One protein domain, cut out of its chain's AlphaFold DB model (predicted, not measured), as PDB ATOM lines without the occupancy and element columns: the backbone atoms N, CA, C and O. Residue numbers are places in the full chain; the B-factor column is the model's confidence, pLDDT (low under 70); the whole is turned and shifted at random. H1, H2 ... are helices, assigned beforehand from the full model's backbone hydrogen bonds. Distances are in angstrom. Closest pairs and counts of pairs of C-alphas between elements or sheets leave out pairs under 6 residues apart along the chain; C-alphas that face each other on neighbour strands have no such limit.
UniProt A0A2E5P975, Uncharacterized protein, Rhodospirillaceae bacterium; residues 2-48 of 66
ATOM      1  N   THR A   2      17.725  11.581 -43.219       63.44
ATOM      2  CA  THR A   2      16.998  11.032 -42.071       63.44
ATOM      3  C   THR A   2      17.555   9.643 -41.795       63.44
ATOM      4  O   THR A   2      17.400   8.755 -42.625       63.44
ATOM      5  N   GLN A   3      18.236   9.465 -40.666       84.19
ATOM      6  CA  GLN A   3      18.737   8.162 -40.245       84.19
ATOM      7  C   GLN A   3      17.764   7.572 -39.226       84.19
ATOM      8  O   GLN A   3      17.514   8.169 -38.180       84.19
ATOM      9  N   PHE A   4      17.202   6.409 -39.539       92.44
ATOM     10  CA  PHE A   4      16.440   5.622 -38.583       92.44
ATOM     11  C   PHE A   4      17.408   4.928 -37.625       92.44
ATOM     12  O   PHE A   4      18.363   4.283 -38.061       92.44
ATOM     13  N   ASP A   5      17.142   5.035 -36.327       94.56
ATOM     14  CA  ASP A   5      17.809   4.264 -35.284       94.56
ATOM     15  C   ASP A   5      16.800   3.388 -34.525       94.56
ATOM     16  O   ASP A   5      15.578   3.476 -34.714       94.56
ATOM     17  N   LYS A   6      17.317   2.501 -33.668       95.12
ATOM     18  CA  LYS A   6      16.473   1.582 -32.897       95.12
ATOM     19  C   LYS A   6      15.510   2.322 -31.962       95.12
ATOM     20  O   LYS A   6      14.399   1.845 -31.735       95.12
ATOM     21  N   ASP A   7      15.916   3.468 -31.422       95.50
ATOM     22  CA  ASP A   7      15.154   4.190 -30.403       95.50
ATOM     23  C   ASP A   7      13.931   4.858 -31.033       95.50
ATOM     24  O   ASP A   7      12.828   4.788 -30.480       95.50
ATOM     25  N   LEU A   8      14.088   5.396 -32.244       94.38
ATOM     26  CA  LEU A   8      12.993   5.878 -33.071       94.38
ATOM     27  C   LEU A   8      12.012   4.748 -33.392       94.38
ATOM     28  O   LEU A   8      10.805   4.923 -33.213       94.38
ATOM     29  N   VAL A   9      12.502   3.577 -33.810       93.69
ATOM     30  CA  VAL A   9      11.647   2.414 -34.112       93.69
ATOM     31  C   VAL A   9      10.841   1.982 -32.882       93.69
ATOM     32  O   VAL A   9       9.623   1.799 -32.971       93.69
ATOM     33  N   LEU A  10      11.481   1.878 -31.716       95.19
ATOM     34  CA  LEU A  10      10.814   1.520 -30.460       95.19
ATOM     35  C   LEU A  10       9.797   2.584 -30.024       95.19
ATOM     36  O   LEU A  10       8.705   2.241 -29.563       95.19
ATOM     37  N   ALA A  11      10.124   3.867 -30.188       94.31
ATOM     38  CA  ALA A  11       9.212   4.963 -29.885       94.31
ATOM     39  C   ALA A  11       7.961   4.924 -30.777       94.31
ATOM     40  O   ALA A  11       6.847   5.075 -30.270       94.31
ATOM     41  N   GLN A  12       8.114   4.666 -32.080       93.25
ATOM     42  CA  GLN A  12       6.970   4.553 -32.990       93.25
ATOM     43  C   GLN A  12       6.143   3.289 -32.727       93.25
ATOM     44  O   GLN A  12       4.916   3.367 -32.707       93.25
ATOM     45  N   ALA A  13       6.773   2.148 -32.424       92.44
ATOM     46  CA  ALA A  13       6.056   0.919 -32.070       92.44
ATOM     47  C   ALA A  13       5.135   1.115 -30.850       92.44
ATOM     48  O   ALA A  13       3.998   0.637 -30.843       92.44
ATOM     49  N   ARG A  14       5.586   1.888 -29.849       92.88
ATOM     50  CA  ARG A  14       4.760   2.275 -28.690       92.88
ATOM     51  C   ARG A  14       3.570   3.152 -29.081       92.88
ATOM     52  O   ARG A  14       2.508   3.020 -28.484       92.88
ATOM     53  N   ARG A  15       3.731   4.035 -30.072       94.00
ATOM     54  CA  ARG A  15       2.654   4.918 -30.555       94.00
ATOM     55  C   ARG A  15       1.616   4.182 -31.396       94.00
ATOM     56  O   ARG A  15       0.439   4.504 -31.294       94.00
ATOM     57  N   PHE A  16       2.034   3.213 -32.208       90.06
ATOM     58  CA  PHE A  16       1.135   2.468 -33.094       90.06
ATOM     59  C   PHE A  16       0.335   1.361 -32.388       90.06
ATOM     60  O   PHE A  16      -0.593   0.820 -32.980       90.06
ATOM     61  N   GLY A  17       0.641   1.058 -31.120       76.38
ATOM     62  CA  GLY A  17      -0.211   0.213 -30.274       76.38
ATOM     63  C   GLY A  17      -0.151  -1.287 -30.584       76.38
ATOM     64  O   GLY A  17      -1.144  -1.984 -30.400       76.38
ATOM     65  N   GLY A  18       0.998  -1.786 -31.049       82.75
ATOM     66  CA  GLY A  18       1.231  -3.203 -31.348       82.75
ATOM     67  C   GLY A  18       2.214  -3.887 -30.394       82.75
ATOM     68  O   GLY A  18       2.636  -3.326 -29.381       82.75
ATOM     69  N   GLN A  19       2.615  -5.112 -30.742       90.12
ATOM     70  CA  GLN A  19       3.693  -5.797 -30.033       90.12
ATOM     71  C   GLN A  19       5.000  -5.016 -30.213       90.12
ATOM     72  O   GLN A  19       5.453  -4.792 -31.335       90.12
ATOM     73  N   ILE A  20       5.609  -4.613 -29.098       92.38
ATOM     74  CA  ILE A  20       6.898  -3.921 -29.120       92.38
ATOM     75  C   ILE A  20       7.968  -4.932 -29.571       92.38
ATOM     76  O   ILE A  20       8.093  -5.990 -28.945       92.38
ATOM     77  N   PRO A  21       8.726  -4.648 -30.647       92.38
ATOM     78  CA  PRO A  21       9.790  -5.533 -31.102       92.38
ATOM     79  C   PRO A  21      10.921  -5.600 -30.069       92.38
ATOM     80  O   PRO A  21      11.115  -4.684 -29.270       92.38
ATOM     81  N   SER A  22      11.700  -6.683 -30.098       96.25
ATOM     82  CA  SER A  22      12.950  -6.742 -29.335       96.25
ATOM     83  C   SER A  22      13.949  -5.707 -29.857       96.25
ATOM     84  O   SER A  22      13.865  -5.288 -31.012       96.25
ATOM     85  N   GLU A  23      14.943  -5.339 -29.043       95.56
ATOM     86  CA  GLU A  23      15.989  -4.401 -29.477       95.56
ATOM     87  C   GLU A  23      16.704  -4.869 -30.747       95.56
ATOM     88  O   GLU A  23      16.891  -4.082 -31.667       95.56
ATOM     89  N   ALA A  24      17.034  -6.162 -30.840       95.94
ATOM     90  CA  ALA A  24      17.682  -6.724 -32.023       95.94
ATOM     91  C   ALA A  24      16.822  -6.561 -33.288       95.94
ATOM     92  O   ALA A  24      17.344  -6.205 -34.343       95.94
ATOM     93  N   ARG A  25      15.500  -6.763 -33.184       96.00
ATOM     94  CA  ARG A  25      14.587  -6.547 -34.318       96.00
ATOM     95  C   ARG A  25      14.348  -5.075 -34.619       96.00
ATOM     96  O   ARG A  25      14.166  -4.739 -35.782       96.00
ATOM     97  N   ALA A  26      14.379  -4.201 -33.617       96.00
ATOM     98  CA  ALA A  26      14.313  -2.762 -33.843       96.00
ATOM     99  C   ALA A  26      15.549  -2.248 -34.603       96.00
ATOM    100  O   ALA A  26      15.397  -1.450 -35.524       96.00
ATOM    101  N   THR A  27      16.746  -2.743 -34.267       96.75
ATOM    102  CA  THR A  27      17.992  -2.413 -34.977       96.75
ATOM    103  C   THR A  27      17.954  -2.878 -36.433       96.75
ATOM    104  O   THR A  27      18.166  -2.074 -37.333       96.75
ATOM    105  N   GLU A  28      17.615  -4.142 -36.682       97.25
ATOM    106  CA  GLU A  28      17.517  -4.677 -38.048       97.25
ATOM    107  C   GLU A  28      16.436  -3.957 -38.873       97.25
ATOM    108  O   GLU A  28      16.630  -3.654 -40.049       97.25
ATOM    109  N   LEU A  29      15.288  -3.634 -38.265       95.25
ATOM    110  CA  LEU A  29      14.262  -2.839 -38.937       95.25
ATOM    111  C   LEU A  29      14.784  -1.440 -39.292       95.25
ATOM    112  O   LEU A  29      14.526  -0.967 -40.397       95.25
ATOM    113  N   ALA A  30      15.540  -0.789 -38.405       96.06
ATOM    114  CA  ALA A  30      16.154   0.502 -38.698       96.06
ATOM    115  C   ALA A  30      17.124   0.417 -39.893       96.06
ATOM    116  O   ALA A  30      17.085   1.276 -40.772       96.06
ATOM    117  N   GLU A  31      17.940  -0.636 -39.987       96.56
ATOM    118  CA  GLU A  31      18.835  -0.880 -41.132       96.56
ATOM    119  C   GLU A  31      18.065  -1.045 -42.453       96.56
ATOM    120  O   GLU A  31      18.409  -0.423 -43.466       96.56
ATOM    121  N   HIS A  32      16.978  -1.819 -42.442       96.75
ATOM    122  CA  HIS A  32      16.119  -1.977 -43.616       96.75
ATOM    123  C   HIS A  32      15.436  -0.665 -44.021       96.75
ATOM    124  O   HIS A  32      15.408  -0.332 -45.206       96.75
ATOM    125  N   LEU A  33      14.924   0.108 -43.058       95.12
ATOM    126  CA  LEU A  33      14.299   1.408 -43.324       95.12
ATOM    127  C   LEU A  33      15.299   2.411 -43.905       95.12
ATOM    128  O   LEU A  33      14.961   3.131 -44.841       95.12
ATOM    129  N   ASN A  34      16.538   2.420 -43.410       95.25
ATOM    130  CA  ASN A  34      17.611   3.235 -43.980       95.25
ATOM    131  C   ASN A  34      17.961   2.802 -45.412       95.25
ATOM    132  O   ASN A  34      18.200   3.639 -46.277       95.25
ATOM    133  N   THR A  35      17.964   1.500 -45.698       95.12
ATOM    134  CA  THR A  35      18.188   1.006 -47.067       95.12
ATOM    135  C   THR A  35      17.068   1.465 -47.999       95.12
ATOM    136  O   THR A  35      17.334   1.951 -49.097       95.12
ATOM    137  N   LEU A  36      15.818   1.365 -47.541       93.94
ATOM    138  CA  LEU A  36      14.651   1.796 -48.301       93.94
ATOM    139  C   LEU A  36      14.665   3.309 -48.555       93.94
ATOM    140  O   LEU A  36      14.452   3.719 -49.692       93.94
ATOM    141  N   ILE A  37      14.934   4.131 -47.533       91.81
ATOM    142  CA  ILE A  37      14.957   5.592 -47.694       91.81
ATOM    143  C   ILE A  37      16.078   6.015 -48.646       91.81
ATOM    144  O   ILE A  37      15.840   6.846 -49.507       91.81
ATOM    145  N   ASN A  38      17.252   5.378 -48.581       90.31
ATOM    146  CA  ASN A  38      18.343   5.658 -49.513       90.31
ATOM    147  C   ASN A  38      17.971   5.286 -50.956       90.31
ATOM    148  O   ASN A  38      18.297   6.021 -51.884       90.31
ATOM    149  N   ALA A  39      17.276   4.162 -51.157       90.25
ATOM    150  CA  ALA A  39      16.790   3.777 -52.479       90.25
ATOM    151  C   ALA A  39      15.742   4.771 -53.012       90.25
ATOM    152  O   ALA A  39      15.784   5.131 -54.188       90.25
ATOM    153  N   LEU A  40      14.835   5.242 -52.150       88.69
ATOM    154  CA  LEU A  40      13.859   6.275 -52.499       88.69
ATOM    155  C   LEU A  40      14.540   7.607 -52.820       88.69
ATOM    156  O   LEU A  40      14.218   8.197 -53.845       88.69
ATOM    157  N   ASP A  41      15.505   8.038 -52.006       87.12
ATOM    158  CA  ASP A  41      16.291   9.250 -52.234       87.12
ATOM    159  C   ASP A  41      16.977   9.178 -53.605       87.12
ATOM    160  O   ASP A  41      16.833  10.099 -54.404       87.12
ATOM    161  N   MET A  42      17.624   8.052 -53.936       86.94
ATOM    162  CA  MET A  42      18.261   7.848 -55.243       86.94
ATOM    163  C   MET A  42      17.286   7.967 -56.419       86.94
ATOM    164  O   MET A  42      17.599   8.640 -57.393       86.94
ATOM    165  N   VAL A  43      16.113   7.336 -56.337       84.88
ATOM    166  CA  VAL A  43      15.103   7.410 -57.409       84.88
ATOM    167  C   VAL A  43      14.469   8.800 -57.474       84.88
ATOM    168  O   VAL A  43      14.134   9.277 -58.554       84.88
ATOM    169  N   SER A  44      14.327   9.475 -56.333       81.44
ATOM    170  CA  SER A  44      13.732  10.809 -56.264       81.44
ATOM    171  C   SER A  44      14.599  11.908 -56.875       81.44
ATOM    172  O   SER A  44      14.058  12.936 -57.265       81.44
ATOM    173  N   ILE A  45      15.909  11.683 -57.012       79.38
ATOM    174  CA  ILE A  45      16.809  12.595 -57.734       79.38
ATOM    175  C   ILE A  45      16.396  12.712 -59.207       79.38
ATOM    176  O   ILE A  45      16.471  13.796 -59.779       79.38
ATOM    177  N   ASP A  46      15.940  11.605 -59.795       68.81
ATOM    178  CA  ASP A  46      15.525  11.527 -61.197       68.81
ATOM    179  C   ASP A  46      14.025  11.775 -61.387       68.81
ATOM    180  O   ASP A  46      13.548  11.851 -62.524       68.81
ATOM    181  N   LEU A  47      13.261  11.913 -60.296       66.69
ATOM    182  CA  LEU A  47      11.903  12.419 -60.406       66.69
ATOM    183  C   LEU A  47      12.012  13.880 -60.839       66.69
ATOM    184  O   LEU A  47      12.613  14.677 -60.112       66.69
ATOM    185  N   PRO A  48      11.425  14.274 -61.986       62.59
ATOM    186  CA  PRO A  48      11.195  15.680 -62.211       62.59
ATOM    187  C   PRO A  48      10.353  16.129 -61.021       62.59
ATOM    188  O   PRO A  48       9.210  15.699 -60.860       62.59
TER     189      PRO A  48
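Overview. This is residues 2 to 48 of the 66 residues of an uncharacterized protein of Rhodospirillaceae bacterium (UniProt A0A2E5P975). What shape appears? The short helix H1 and the long helix H2 make an L, meeting near their first residues, and the link from H1's far end folds back to H2. Residues 14 to 19 and 39 to 48 stick out. What is it built of? The printed part has 47 residues, with two named helices in the order H1, H2, no named strand, and class all helix. Is it compact? It is loose, radius of gyration of the C-alphas 12.8 A, spanning 39 by 19 by 13 A.

Arrangement. How do H1, residues 6 to 16, and H2, residues 23 to 45, meet? They touch, H2 with residues 23 to 30 alone; the closest C-alphas, of Lys 6 and Thr 27, are 4.8 A apart. At what angle? Their lines are about perpendicular, at 87 degrees. Are their backbones well formed? In H1 and H2 every O i to N i+4 pair is within hydrogen-bond range.

Along the chain. Where is H1? It begins at C-alpha 6 (16.473, 1.582, -32.897) and is 15.4 A long. Where is H2? It is 33.0 A long and ends at C-alpha 45 (16.809, 12.595, -57.734).

Size, cuts and confidence. How large is it? The C-alphas farthest apart, of Ser 22 and Pro 48, are 39.8 A apart. Is it continuous? The printed part has no cut, and the link H1 to H2 is short. Where is confidence low? Residues 2 and 46 to 48 have pLDDT under 70.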